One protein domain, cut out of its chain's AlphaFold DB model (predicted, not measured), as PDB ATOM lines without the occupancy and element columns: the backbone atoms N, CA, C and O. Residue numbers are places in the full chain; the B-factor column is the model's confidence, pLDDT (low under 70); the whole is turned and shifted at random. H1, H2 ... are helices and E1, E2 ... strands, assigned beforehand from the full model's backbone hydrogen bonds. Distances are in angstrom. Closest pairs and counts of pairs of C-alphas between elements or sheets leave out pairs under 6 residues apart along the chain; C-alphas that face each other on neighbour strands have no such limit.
ATOM      1  N   ILE A   3     -74.735 122.793  -2.980       46.97
ATOM      2  CA  ILE A   3     -74.096 123.677  -3.954       46.97
ATOM      3  C   ILE A   3     -74.647 123.293  -5.321       46.97
ATOM      4  O   ILE A   3     -74.292 122.244  -5.867       46.97
ATOM      5  N   LEU A   4     -75.527 124.141  -5.847       50.81
ATOM      6  CA  LEU A   4     -75.897 124.123  -7.257       50.81
ATOM      7  C   LEU A   4     -74.829 124.906  -8.027       50.81
ATOM      8  O   LEU A   4     -74.114 125.732  -7.461       50.81
ATOM      9  N   VAL A   5     -74.682 124.637  -9.320       55.47
ATOM     10  CA  VAL A   5     -73.733 125.360 -10.178       55.47
ATOM     11  C   VAL A   5     -74.075 126.861 -10.149       55.47
ATOM     12  O   VAL A   5     -75.008 127.293 -10.816       55.47
ATOM     13  N   GLY A   6     -73.350 127.645  -9.341       66.00
ATOM     14  CA  GLY A   6     -73.574 129.087  -9.162       66.00
ATOM     15  C   GLY A   6     -74.362 129.511  -7.913       66.00
ATOM     16  O   GLY A   6     -74.682 130.696  -7.787       66.00
ATOM     17  N   SER A   7     -74.673 128.604  -6.979       76.88
ATOM     18  CA  SER A   7     -75.230 128.998  -5.678       76.88
ATOM     19  C   SER A   7     -74.834 128.082  -4.519       76.88
ATOM     20  O   SER A   7     -74.624 126.880  -4.681       76.88
ATOM     21  N   ILE A   8     -74.741 128.660  -3.320       81.06
ATOM     22  CA  ILE A   8     -74.557 127.958  -2.046       81.06
ATOM     23  C   ILE A   8     -75.774 128.248  -1.170       81.06
ATOM     24  O   ILE A   8     -76.054 129.409  -0.869       81.06
ATOM     25  N   VAL A   9     -76.474 127.197  -0.738       83.12
ATOM     26  CA  VAL A   9     -77.645 127.310   0.145       83.12
ATOM     27  C   VAL A   9     -77.368 126.661   1.493       83.12
ATOM     28  O   VAL A   9     -77.115 125.451   1.570       83.12
ATOM     29  N   VAL A  10     -77.479 127.450   2.562       84.00
ATOM     30  CA  VAL A  10     -77.310 126.998   3.944       84.00
ATOM     31  C   VAL A  10     -78.642 126.512   4.485       84.00
ATOM     32  O   VAL A  10     -79.620 127.255   4.544       84.00
ATOM     33  N   ILE A  11     -78.655 125.250   4.906       84.50
ATOM     34  CA  ILE A  11     -79.810 124.613   5.531       84.50
ATOM     35  C   ILE A  11     -79.373 124.142   6.912       84.50
ATOM     36  O   ILE A  11     -78.400 123.388   7.009       84.50
ATOM     37  N   GLY A  12     -80.068 124.609   7.943       82.88
ATOM     38  CA  GLY A  12     -79.979 124.091   9.303       82.88
ATOM     39  C   GLY A  12     -81.037 123.018   9.540       82.88
ATOM     40  O   GLY A  12     -82.122 123.088   8.970       82.88
ATOM     41  N   GLU A  13     -80.717 122.046  10.381       85.19
ATOM     42  CA  GLU A  13     -81.638 121.011  10.853       85.19
ATOM     43  C   GLU A  13     -81.715 121.109  12.381       85.19
ATOM     44  O   GLU A  13     -80.683 121.314  13.029       85.19
ATOM     45  N   ASP A  14     -82.918 121.016  12.949       84.88
ATOM     46  CA  ASP A  14     -83.111 120.946  14.400       84.88
ATOM     47  C   ASP A  14     -83.216 119.498  14.916       84.88
ATOM     48  O   ASP A  14     -83.204 118.523  14.168       84.88
ATOM     49  N   ASP A  15     -83.344 119.347  16.233       84.88
ATOM     50  CA  ASP A  15     -83.511 118.059  16.914       84.88
ATOM     51  C   ASP A  15     -84.842 117.347  16.601       84.88
ATOM     52  O   ASP A  15     -85.044 116.198  16.997       84.88
ATOM     53  N   LYS A  16     -85.747 118.008  15.872       84.44
ATOM     54  CA  LYS A  16     -87.073 117.521  15.483       84.44
ATOM     55  C   LYS A  16     -87.192 117.284  13.977       84.44
ATOM     56  O   LYS A  16     -88.309 117.097  13.496       84.44
ATOM     57  N   GLN A  17     -86.070 117.250  13.252       81.75
ATOM     58  CA  GLN A  17     -86.024 117.073  11.796       81.75
ATOM     59  C   GLN A  17     -86.755 118.182  11.021       81.75
ATOM     60  O   GLN A  17     -87.250 117.960   9.911       81.75
ATOM     61  N   ASN A  18     -86.837 119.381  11.597       85.19
ATOM     62  CA  ASN A  18     -87.238 120.564  10.860       85.19
ATOM     63  C   ASN A  18     -86.027 121.154  10.152       85.19
ATOM     64  O   ASN A  18     -84.955 121.327  10.735       85.19
ATOM     65  N   TYR A  19     -86.235 121.512   8.895       84.88
ATOM     66  CA  TYR A  19     -85.223 122.101   8.040       84.88
ATOM     67  C   TYR A  19     -85.480 123.590   7.877       84.88
ATOM     68  O   TYR A  19     -86.602 124.029   7.632       84.88
ATOM     69  N   TYR A  20     -84.412 124.364   7.972       84.25
ATOM     70  CA  TYR A  20     -84.443 125.813   7.964       84.25
ATOM     71  C   TYR A  20     -83.482 126.325   6.904       84.25
ATOM     72  O   TYR A  20     -82.272 126.163   7.040       84.25
ATOM     73  N   LEU A  21     -83.997 126.963   5.855       86.00
ATOM     74  CA  LEU A  21     -83.150 127.690   4.913       86.00
ATOM     75  C   LEU A  21     -82.718 128.998   5.578       86.00
ATOM     76  O   LEU A  21     -83.556 129.867   5.817       86.00
ATOM     77  N   LEU A  22     -81.430 129.103   5.909       83.75
ATOM     78  CA  LEU A  22     -80.874 130.209   6.697       83.75
ATOM     79  C   LEU A  22     -80.369 131.353   5.816       83.75
ATOM     80  O   LEU A  22     -80.582 132.524   6.121       83.75
ATOM     81  N   GLU A  23     -79.678 131.018   4.731       83.62
ATOM     82  CA  GLU A  23     -79.138 131.994   3.789       83.62
ATOM     83  C   GLU A  23     -78.854 131.338   2.434       83.62
ATOM     84  O   GLU A  23     -78.582 130.137   2.329       83.62
ATOM     85  N   GLU A  24     -78.913 132.163   1.396       84.19
ATOM     86  CA  GLU A  24     -78.602 131.801   0.022       84.19
ATOM     87  C   GLU A  24     -77.558 132.777  -0.521       84.19
ATOM     88  O   GLU A  24     -77.711 133.998  -0.442       84.19
ATOM     89  N   HIS A  25     -76.500 132.223  -1.102       82.75
ATOM     90  CA  HIS A  25     -75.491 132.964  -1.842       82.75
ATOM     91  C   HIS A  25     -75.553 132.527  -3.302       82.75
ATOM     92  O   HIS A  25     -75.043 131.465  -3.647       82.75
ATOM     93  N   ALA A  26     -76.166 133.344  -4.154       83.56
ATOM     94  CA  ALA A  26     -76.214 133.133  -5.597       83.56
ATOM     95  C   ALA A  26     -75.368 134.197  -6.307       83.56
ATOM     96  O   ALA A  26     -75.477 135.386  -6.001       83.56
ATOM     97  N   ALA A  27     -74.516 133.774  -7.239       80.19
ATOM     98  CA  ALA A  27     -73.679 134.670  -8.030       80.19
ATOM     99  C   ALA A  27     -73.418 134.075  -9.419       80.19
ATOM    100  O   ALA A  27     -73.295 132.861  -9.577       80.19
ATOM    101  N   GLN A  28     -73.344 134.934 -10.436       77.19
ATOM    102  CA  GLN A  28     -73.080 134.537 -11.820       77.19
ATOM    103  C   GLN A  28     -71.659 134.928 -12.222       77.19
ATOM    104  O   GLN A  28     -71.176 135.973 -11.801       77.19
ATOM    105  N   HIS A  29     -71.032 134.122 -13.087       75.19
ATOM    106  CA  HIS A  29     -69.676 134.355 -13.613       75.19
ATOM    107  C   HIS A  29     -68.570 134.416 -12.543       75.19
ATOM    108  O   HIS A  29     -67.507 134.975 -12.789       75.19
ATOM    109  N   GLU A  30     -68.811 133.827 -11.371       80.94
ATOM    110  CA  GLU A  30     -67.828 133.757 -10.291       80.94
ATOM    111  C   GLU A  30     -66.988 132.481 -10.372       80.94
ATOM    112  O   GLU A  30     -67.504 131.377 -10.580       80.94
ATOM    113  N   GLU A  31     -65.687 132.644 -10.150       78.19
ATOM    114  CA  GLU A  31     -64.700 131.566 -10.149       78.19
ATOM    115  C   GLU A  31     -64.701 130.778  -8.830       78.19
ATOM    116  O   GLU A  31     -65.237 131.201  -7.802       78.19
ATOM    117  N   ILE A  32     -64.041 129.618  -8.822       78.75
ATOM    118  CA  ILE A  32     -63.994 128.737  -7.643       78.75
ATOM    119  C   ILE A  32     -63.433 129.422  -6.385       78.75
ATOM    120  O   ILE A  32     -63.862 129.111  -5.274       78.75
ATOM    121  N   ASP A  33     -62.518 130.381  -6.536       83.75
ATOM    122  CA  ASP A  33     -61.914 131.101  -5.410       83.75
ATOM    123  C   ASP A  33     -62.927 131.984  -4.666       83.75
ATOM    124  O   ASP A  33     -62.886 132.070  -3.433       83.75
ATOM    125  N   TYR A  34     -63.885 132.578  -5.386       85.75
ATOM    126  CA  TYR A  34     -65.000 133.308  -4.779       85.75
ATOM    127  C   TYR A  34     -65.834 132.370  -3.901       85.75
ATOM    128  O   TYR A  34     -66.080 132.649  -2.725       85.75
ATOM    129  N   TRP A  35     -66.195 131.201  -4.432       84.25
ATOM    130  CA  TRP A  35     -66.997 130.214  -3.711       84.25
ATOM    131  C   TRP A  35     -66.275 129.623  -2.503       84.25
ATOM    132  O   TRP A  35     -66.894 129.402  -1.464       84.25
ATOM    133  N   VAL A  36     -64.958 129.421  -2.595       85.62
ATOM    134  CA  VAL A  36     -64.121 129.025  -1.454       85.62
ATOM    135  C   VAL A  36     -64.158 130.091  -0.361       85.62
ATOM    136  O   VAL A  36     -64.268 129.747   0.816       85.62
ATOM    137  N   LYS A  37     -64.081 131.378  -0.723       88.62
ATOM    138  CA  LYS A  37     -64.162 132.484   0.239       88.62
ATOM    139  C   LYS A  37     -65.520 132.512   0.941       88.62
ATOM    140  O   LYS A  37     -65.553 132.582   2.167       88.62
ATOM    141  N   VAL A  38     -66.613 132.393   0.186       88.38
ATOM    142  CA  VAL A  38     -67.976 132.307   0.738       88.38
ATOM    143  C   VAL A  38     -68.107 131.100   1.671       88.38
ATOM    144  O   VAL A  38     -68.567 131.236   2.800       88.38
ATOM    145  N   ALA A  39     -67.634 129.923   1.257       85.62
ATOM    146  CA  ALA A  39     -67.706 128.714   2.073       85.62
ATOM    147  C   ALA A  39     -66.882 128.806   3.370       85.62
ATOM    148  O   ALA A  39     -67.287 128.253   4.393       85.62
ATOM    149  N   LYS A  40     -65.740 129.505   3.345       88.62
ATOM    150  CA  LYS A  40     -64.947 129.790   4.549       88.62
ATOM    151  C   LYS A  40     -65.676 130.736   5.498       88.62
ATOM    152  O   LYS A  40     -65.781 130.398   6.668       88.62
ATOM    153  N   ASP A  41     -66.246 131.831   4.997       89.88
ATOM    154  CA  ASP A  41     -67.047 132.758   5.811       89.88
ATOM    155  C   ASP A  41     -68.214 132.040   6.509       89.88
ATOM    156  O   ASP A  41     -68.410 132.146   7.718       89.88
ATOM    157  N   ILE A  42     -68.935 131.210   5.756       87.25
ATOM    158  CA  ILE A  42     -70.022 130.373   6.267       87.25
ATOM    159  C   ILE A  42     -69.518 129.412   7.357       87.25
ATOM    160  O   ILE A  42     -70.139 129.279   8.414       87.25
ATOM    161  N   LYS A  43     -68.385 128.741   7.129       86.31
ATOM    162  CA  LYS A  43     -67.773 127.839   8.115       86.31
ATOM    163  C   LYS A  43     -67.326 128.583   9.374       86.31
ATOM    164  O   LYS A  43     -67.448 128.029  10.461       86.31
ATOM    165  N   ASP A  44     -66.835 129.807   9.249       89.00
ATOM    166  CA  ASP A  44     -66.422 130.612  10.397       89.00
ATOM    167  C   ASP A  44     -67.639 131.053  11.230       89.00
ATOM    168  O   ASP A  44     -67.564 131.072  12.459       89.00
ATOM    169  N   ARG A  45     -68.788 131.320  10.589       87.12
ATOM    170  CA  ARG A  45     -70.038 131.711  11.269       87.12
ATOM    171  C   ARG A  45     -70.798 130.548  11.914       87.12
ATOM    172  O   ARG A  45     -71.330 130.714  13.008       87.12
ATOM    173  N   TYR A  46     -70.869 129.393  11.253       84.06
ATOM    174  CA  TYR A  46     -71.703 128.258  11.690       84.06
ATOM    175  C   TYR A  46     -70.899 127.027  12.147       84.06
ATOM    176  O   TYR A  46     -71.466 126.071  12.673       84.06
ATOM    177  N   GLY A  47     -69.578 127.025  11.972       83.06
ATOM    178  CA  GLY A  47     -68.697 125.932  12.373       83.06
ATOM    179  C   GLY A  47     -68.546 124.821  11.327       83.06
ATOM    180  O   GLY A  47     -68.730 124.997  10.122       83.06
ATOM    181  N   SER A  48     -68.130 123.636  11.784       78.50
ATOM    182  CA  SER A  48     -67.832 122.502  10.902       78.50
ATOM    183  C   SER A  48     -69.107 121.881  10.326       78.50
ATOM    184  O   SER A  48     -69.822 121.178  11.032       78.50
ATOM    185  N   MET A  49     -69.315 122.030   9.019       81.94
ATOM    186  CA  MET A  49     -70.475 121.493   8.298       81.94
ATOM    187  C   MET A  49     -70.067 120.679   7.067       81.94
ATOM    188  O   MET A  49     -68.938 120.783   6.578       81.94
ATOM    189  N   ASN A  50     -71.010 119.886   6.556       81.81
ATOM    190  CA  ASN A  50     -70.868 119.161   5.297       81.81
ATOM    191  C   ASN A  50     -71.331 120.039   4.127       81.81
ATOM    192  O   ASN A  50     -72.440 120.575   4.145       81.81
ATOM    193  N   PHE A  51     -70.492 120.150   3.101       81.06
ATOM    194  CA  PHE A  51     -70.806 120.809   1.837       81.06
ATOM    195  C   PHE A  51     -71.169 119.738   0.813       81.06
ATOM    196  O   PHE A  51     -70.320 118.923   0.466       81.06
ATOM    197  N   TYR A  52     -72.411 119.716   0.342       79.12
ATOM    198  CA  TYR A  52     -72.841 118.792  -0.704       79.12
ATOM    199  C   TYR A  52     -72.724 119.498  -2.048       79.12
ATOM    200  O   TYR A  52     -73.449 120.451  -2.306       79.12
ATOM    201  N   CYS A  53     -71.793 119.061  -2.890       73.62
ATOM    202  CA  CYS A  53     -71.533 119.677  -4.186       73.62
ATOM    203  C   CYS A  53     -72.107 118.846  -5.328       73.62
ATOM    204  O   CYS A  53     -72.040 117.614  -5.296       73.62
ATOM    205  N   ASP A  54     -72.590 119.515  -6.374       68.94
ATOM    206  CA  ASP A  54     -72.921 118.855  -7.634       68.94
ATOM    207  C   ASP A  54     -71.690 118.121  -8.203       68.94
ATOM    208  O   ASP A  54     -70.592 118.670  -8.335       68.94
ATOM    209  N   THR A  55     -71.876 116.857  -8.576       62.44
ATOM    210  CA  THR A  55     -70.844 116.027  -9.206       62.44
ATOM    211  C   THR A  55     -70.504 116.443 -10.644       62.44
ATOM    212  O   THR A  55     -69.625 115.843 -11.254       62.44
ATOM    213  N   ALA A  56     -71.174 117.451 -11.214       62.84
ATOM    214  CA  ALA A  56     -70.890 117.995 -12.548       62.84
ATOM    215  C   ALA A  56     -69.565 118.790 -12.650       62.84
ATOM    216  O   ALA A  56     -69.118 119.081 -13.762       62.84
ATOM    217  N   ARG A  57     -68.947 119.153 -11.516       68.06
ATOM    218  CA  ARG A  57     -67.672 119.897 -11.429       68.06
ATOM    219  C   ARG A  57     -66.761 119.292 -10.343       68.06
ATOM    220  O   ARG A  57     -66.609 119.872  -9.262       68.06
ATOM    221  N   PRO A  58     -66.184 118.094 -10.562       72.00
ATOM    222  CA  PRO A  58     -65.362 117.405  -9.559       72.00
ATOM    223  C   PRO A  58     -64.143 118.223  -9.089       72.00
ATOM    224  O   PRO A  58     -63.699 118.077  -7.948       72.00
ATOM    225  N   GLU A  59     -63.626 119.128  -9.915       74.44
ATOM    226  CA  GLU A  59     -62.544 120.056  -9.590       74.44
ATOM    227  C   GLU A  59     -62.885 120.987  -8.415       74.44
ATOM    228  O   GLU A  59     -62.020 121.268  -7.580       74.44
ATOM    229  N   HIS A  60     -64.147 121.403  -8.281       75.44
ATOM    230  CA  HIS A  60     -64.602 122.232  -7.165       75.44
ATOM    231  C   HIS A  60     -64.606 121.437  -5.856       75.44
ATOM    232  O   HIS A  60     -64.131 121.927  -4.831       75.44
ATOM    233  N   VAL A  61     -65.028 120.168  -5.901       76.19
ATOM    234  CA  VAL A  61     -64.976 119.251  -4.749       76.19
ATOM    235  C   VAL A  61     -63.539 119.055  -4.279       76.19
ATOM    236  O   VAL A  61     -63.248 119.149  -3.084       76.19
ATOM    237  N   VAL A  62     -62.613 118.821  -5.213       81.44
ATOM    238  CA  VAL A  62     -61.185 118.673  -4.902       81.44
ATOM    239  C   VAL A  62     -60.633 119.955  -4.282       81.44
ATOM    240  O   VAL A  62     -59.917 119.890  -3.280       81.44
ATOM    241  N   ARG A  63     -60.982 121.125  -4.830       82.44
ATOM    242  CA  ARG A  63     -60.520 122.413  -4.304       82.44
ATOM    243  C   ARG A  63     -61.043 122.676  -2.894       82.44
ATOM    244  O   ARG A  63     -60.245 123.047  -2.036       82.44
ATOM    245  N   PHE A  64     -62.315 122.392  -2.623       82.62
ATOM    246  CA  PHE A  64     -62.912 122.506  -1.287       82.62
ATOM    247  C   PHE A  64     -62.237 121.570  -0.275       82.62
ATOM    248  O   PHE A  64     -61.899 121.987   0.833       82.62
ATOM    249  N   ARG A  65     -61.959 120.319  -0.666       83.44
ATOM    250  CA  ARG A  65     -61.240 119.363   0.194       83.44
ATOM    251  C   ARG A  65     -59.830 119.839   0.540       83.44
ATOM    252  O   ARG A  65     -59.421 119.715   1.692       83.44
ATOM    253  N   ARG A  66     -59.105 120.428  -0.421       86.38
ATOM    254  CA  ARG A  66     -57.779 121.032  -0.172       86.38
ATOM    255  C   ARG A  66     -57.842 122.166   0.856       86.38
ATOM    256  O   ARG A  66     -56.924 122.312   1.651       86.38
ATOM    257  N   GLU A  67     -58.946 122.905   0.891       83.88
ATOM    258  CA  GLU A  67     -59.205 123.983   1.858       83.88
ATOM    259  C   GLU A  67     -59.750 123.488   3.210       83.88
ATOM    260  O   GLU A  67     -60.208 124.283   4.032       83.88
ATOM    261  N   ARG A  68     -59.706 122.171   3.476       83.31
ATOM    262  CA  ARG A  68     -60.249 121.545   4.697       83.31
ATOM    263  C   ARG A  68     -61.745 121.838   4.899       83.31
ATOM    264  O   ARG A  68     -62.222 121.956   6.037       83.31
ATOM    265  N   LEU A  69     -62.487 121.959   3.798       82.81
ATOM    266  CA  LEU A  69     -63.946 121.950   3.779       82.81
ATOM    267  C   LEU A  69     -64.411 120.509   3.535       82.81
ATOM    268  O   LEU A  69     -63.884 119.814   2.661       82.81
ATOM    269  N   ARG A  70     -65.383 120.033   4.321       80.12
ATOM    270  CA  ARG A  70     -65.924 118.670   4.195       80.12
ATOM    271  C   ARG A  70     -66.863 118.590   2.990       80.12
ATOM    272  O   ARG A  70     -68.076 118.643   3.151       80.12
ATOM    273  N   ALA A  71     -66.294 118.500   1.788       79.88
ATOM    274  CA  ALA A  71     -67.059 118.400   0.548       79.88
ATOM    275  C   ALA A  71     -67.409 116.944   0.196       79.88
ATOM    276  O   ALA A  71     -66.529 116.097  -0.029       79.88
ATOM    277  N   LEU A  72     -68.710 116.683   0.135       78.12
ATOM    278  CA  LEU A  72     -69.349 115.436  -0.255       78.12
ATOM    279  C   LEU A  72     -70.016 115.616  -1.618       78.12
ATOM    280  O   LEU A  72     -70.442 116.709  -1.983       78.12
ATOM    281  N   ASN A  73     -70.107 114.529  -2.372       71.25
ATOM    282  CA  ASN A  73     -70.852 114.521  -3.622       71.25
ATOM    283  C   ASN A  73     -72.348 114.467  -3.298       71.25
ATOM    284  O   ASN A  73     -72.763 113.607  -2.523       71.25
ATOM    285  N   ALA A  74     -73.134 115.379  -3.864       69.56
ATOM    286  CA  ALA A  74     -74.586 115.339  -3.757       69.56
ATOM    287  C   ALA A  74     -75.159 114.192  -4.607       69.56
ATOM    288  O   ALA A  74     -74.641 113.898  -5.692       69.56
ATOM    289  N   ASP A  75     -76.232 113.568  -4.120       65.50
ATOM    290  CA  ASP A  75     -77.033 112.649  -4.924       65.50
ATOM    291  C   ASP A  75     -77.790 113.448  -6.000       65.50
ATOM    292  O   ASP A  75     -78.378 114.495  -5.724       65.50
ATOM    293  N   LYS A  76     -77.732 112.977  -7.246       61.19
ATOM    294  CA  LYS A  76     -78.328 113.623  -8.425       61.19
ATOM    295  C   LYS A  76     -79.759 113.167  -8.703       61.19
ATOM    296  O   LYS A  76     -80.293 113.469  -9.770       61.19
ATOM    297  N   ALA A  77     -80.394 112.444  -7.785       65.31
ATOM    298  CA  ALA A  77     -81.787 112.034  -7.907       65.31
ATOM    299  C   ALA A  77     -82.757 113.235  -7.794       65.31
ATOM    300  O   ALA A  77     -83.414 113.433  -6.777       65.31
ATOM    301  N   VAL A  78     -82.867 114.042  -8.859       61.38
ATOM    302  CA  VAL A  78     -83.674 115.280  -8.907       61.38
ATOM    303  C   VAL A  78     -85.137 115.033  -8.535       61.38
ATOM    304  O   VAL A  78     -85.695 115.771  -7.730       61.38
ATOM    305  N   VAL A  79     -85.756 113.986  -9.093       59.34
ATOM    306  CA  VAL A  79     -87.175 113.665  -8.846       59.34
ATOM    307  C   VAL A  79     -87.405 113.302  -7.377       59.34
ATOM    308  O   VAL A  79     -88.274 113.886  -6.738       59.34
ATOM    309  N   SER A  80     -86.559 112.430  -6.819       60.88
ATOM    310  CA  SER A  80     -86.613 112.046  -5.403       60.88
ATOM    311  C   SER A  80     -86.385 113.243  -4.476       60.88
ATOM    312  O   SER A  80     -87.080 113.387  -3.476       60.88
ATOM    313  N   GLY A  81     -85.451 114.136  -4.818       61.91
ATOM    314  CA  GLY A  81     -85.189 115.348  -4.037       61.91
ATOM    315  C   GLY A  81     -86.365 116.331  -4.038       61.91
ATOM    316  O   GLY A  81     -86.691 116.902  -3.001       61.91
ATOM    317  N   ILE A  82     -87.047 116.504  -5.178       72.12
ATOM    318  CA  ILE A  82     -88.260 117.335  -5.263       72.12
ATOM    319  C   ILE A  82     -89.385 116.731  -4.413       72.12
ATOM    320  O   ILE A  82     -90.067 117.461  -3.693       72.12
ATOM    321  N   GLU A  83     -89.572 115.412  -4.475       70.31
ATOM    322  CA  GLU A  83     -90.586 114.706  -3.686       70.31
ATOM    323  C   GLU A  83     -90.330 114.811  -2.180       70.31
ATOM    324  O   GLU A  83     -91.269 115.069  -1.422       70.31
ATOM    325  N   GLU A  84     -89.074 114.688  -1.739       75.88
ATOM    326  CA  GLU A  84     -88.702 114.880  -0.335       75.88
ATOM    327  C   GLU A  84     -88.998 116.301   0.143       75.88
ATOM    328  O   GLU A  84     -89.696 116.476   1.143       75.88
ATOM    329  N   VAL A  85     -88.544 117.320  -0.593       75.62
ATOM    330  CA  VAL A  85     -88.794 118.726  -0.237       75.62
ATOM    331  C   VAL A  85     -90.297 119.012  -0.197       75.62
ATOM    332  O   VAL A  85     -90.791 119.594   0.771       75.62
ATOM    333  N   ALA A  86     -91.060 118.546  -1.191       72.88
ATOM    334  CA  ALA A  86     -92.516 118.679  -1.203       72.88
ATOM    335  C   ALA A  86     -93.179 117.955  -0.016       72.88
ATOM    336  O   ALA A  86     -94.152 118.454   0.555       72.88
ATOM    337  N   GLY A  87     -92.654 116.794   0.380       79.38
ATOM    338  CA  GLY A  87     -93.081 116.062   1.568       79.38
ATOM    339  C   GLY A  87     -92.836 116.841   2.860       79.38
ATOM    340  O   GLY A  87     -93.728 116.896   3.708       79.38
ATOM    341  N   LEU A  88     -91.675 117.484   2.996       79.62
ATOM    342  CA  LEU A  88     -91.340 118.318   4.155       79.62
ATOM    343  C   LEU A  88     -92.240 119.559   4.246       79.62
ATOM    344  O   LEU A  88     -92.732 119.883   5.328       79.62
ATOM    345  N   PHE A  89     -92.552 120.203   3.117       77.56
ATOM    346  CA  PHE A  89     -93.534 121.293   3.087       77.56
ATOM    347  C   PHE A  89     -94.926 120.829   3.530       77.56
ATOM    348  O   PHE A  89     -95.559 121.485   4.354       77.56
ATOM    349  N   LYS A  90     -95.398 119.670   3.047       80.12
ATOM    350  CA  LYS A  90     -96.698 119.104   3.459       80.12
ATOM    351  C   LYS A  90     -96.749 118.751   4.948       80.12
ATOM    352  O   LYS A  90     -97.815 118.829   5.550       80.12
ATOM    353  N   LYS A  91     -95.615 118.359   5.532       85.00
ATOM    354  CA  LYS A  91     -95.472 118.048   6.963       85.00
ATOM    355  C   LYS A  91     -95.238 119.286   7.833       85.00
ATOM    356  O   LYS A  91     -95.153 119.145   9.049       85.00
ATOM    357  N   ASN A  92     -95.158 120.476   7.230       81.81
ATOM    358  CA  ASN A  92     -94.819 121.724   7.906       81.81
ATOM    359  C   ASN A  92     -93.491 121.627   8.683       81.81
ATOM    360  O   ASN A  92     -93.388 122.103   9.809       81.81
ATOM    361  N   SER A  93     -92.498 120.967   8.080       82.25
ATOM    362  CA  SER A  93     -91.169 120.717   8.654       82.25
ATOM    363  C   SER A  93     -90.041 121.316   7.804       82.25
ATOM    364  O   SER A  93     -88.876 120.966   7.970       82.25
ATOM    365  N   PHE A  94     -90.375 122.206   6.864       82.69
ATOM    366  CA  PHE A  94     -89.417 122.997   6.093       82.69
ATOM    367  C   PHE A  94     -89.807 124.471   6.155       82.69
ATOM    368  O   PHE A  94     -90.917 124.846   5.774       82.69
ATOM    369  N   PHE A  95     -88.887 125.309   6.620       84.31
ATOM    370  CA  PHE A  95     -89.119 126.721   6.881       84.31
ATOM    371  C   PHE A  95     -88.081 127.585   6.167       84.31
ATOM    372  O   PHE A  95     -86.895 127.261   6.097       84.31
ATOM    373  N   LEU A  96     -88.535 128.730   5.662       82.44
ATOM    374  CA  LEU A  96     -87.690 129.727   5.015       82.44
ATOM    375  C   LEU A  96     -87.397 130.850   6.015       82.44
ATOM    376  O   LEU A  96     -88.261 131.679   6.288       82.44
ATOM    377  N   LEU A  97     -86.176 130.888   6.549       77.94
ATOM    378  CA  LEU A  97     -85.660 131.982   7.380       77.94
ATOM    379  C   LEU A  97     -84.795 132.898   6.514       77.94
ATOM    380  O   LEU A  97     -83.620 133.130   6.785       77.94
TER     381      LEU A  97
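Overview. This is residues 3 to 97 of the 101 residues of an uncharacterized protein of Bacillus safensis (UniProt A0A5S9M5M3). A long, twisted hairpin of strands E1 and E2 joins two unequal lobes. The larger lobe holds H1, H2 and the small parallel sheet E3-E4; in the smaller, H3 arches away from the hairpin and leads back to E5, a short strand beside the first residues of E2. The 95 printed residues follow the order E1, E2, H1, E3, H2, E4, H3, E5, of mixed class, with a mixed three-strand sheet in the order E1, E2, E5. The whole is compact, with a radius of gyration of the C-alphas of 13.9 A and spans of 38 by 29 by 22 A.

Along the chain. E1, residues 7 to 13, begins at C-alpha 7 (-75.230, 128.998, -5.678) and is 19.4 A long. E2, residues 19 to 26, is 19.7 A long and bends by 56 degrees at residue 22. H1, residues 32 to 46, measures 20.8 A. E3 is residues 50 to 53, H2 residues 58 to 66 and E4 residues 70 to 73. H3, residues 78 to 90, measures 18.4 A. E5, residues 94 to 96, ends at C-alpha 96 (-87.690, 129.727, 5.015).

Arrangement. E1 and E2 form an antiparallel hairpin, with N 10 and O 23 at 2.9 A. E2 and E5 are parallel, with N 95 and O 19 at 2.8 A. H1 only grazes this sheet with residues 35 to 46, and H3 only grazes it with residues 85 to 89. H1, with residues 32 to 36 alone, only just touches H2, with 3 pairs of C-alphas within 8 A; the closest, those of Ile 32 and His 60, are 6.6 A apart. E3, H2 and E4 form a strand-helix-strand unit, two parallel neighbour strands with a helix between, and its crossover is right-handed; N 51 and O 70 are 2.8 A apart. The closest C-alphas of H2 and E4, those of Val 61 and Ala 71, are 5.8 A apart. H3 is apart from H1 and H2. In H1, H2 and H3 every O i to N i+4 pair is within hydrogen-bond range.

Size, cuts and confidence. The C-alphas farthest apart, those of Arg 66 and Lys 90, are 39.1 A apart. The printed part has no cut, and the links between its named elements are tight. Residues 77 to 84, of which 78 to 84 belong to H3, stand free. The pLDDT is under 70 at residues 3 to 6, 54 to 57 and 74 to 81.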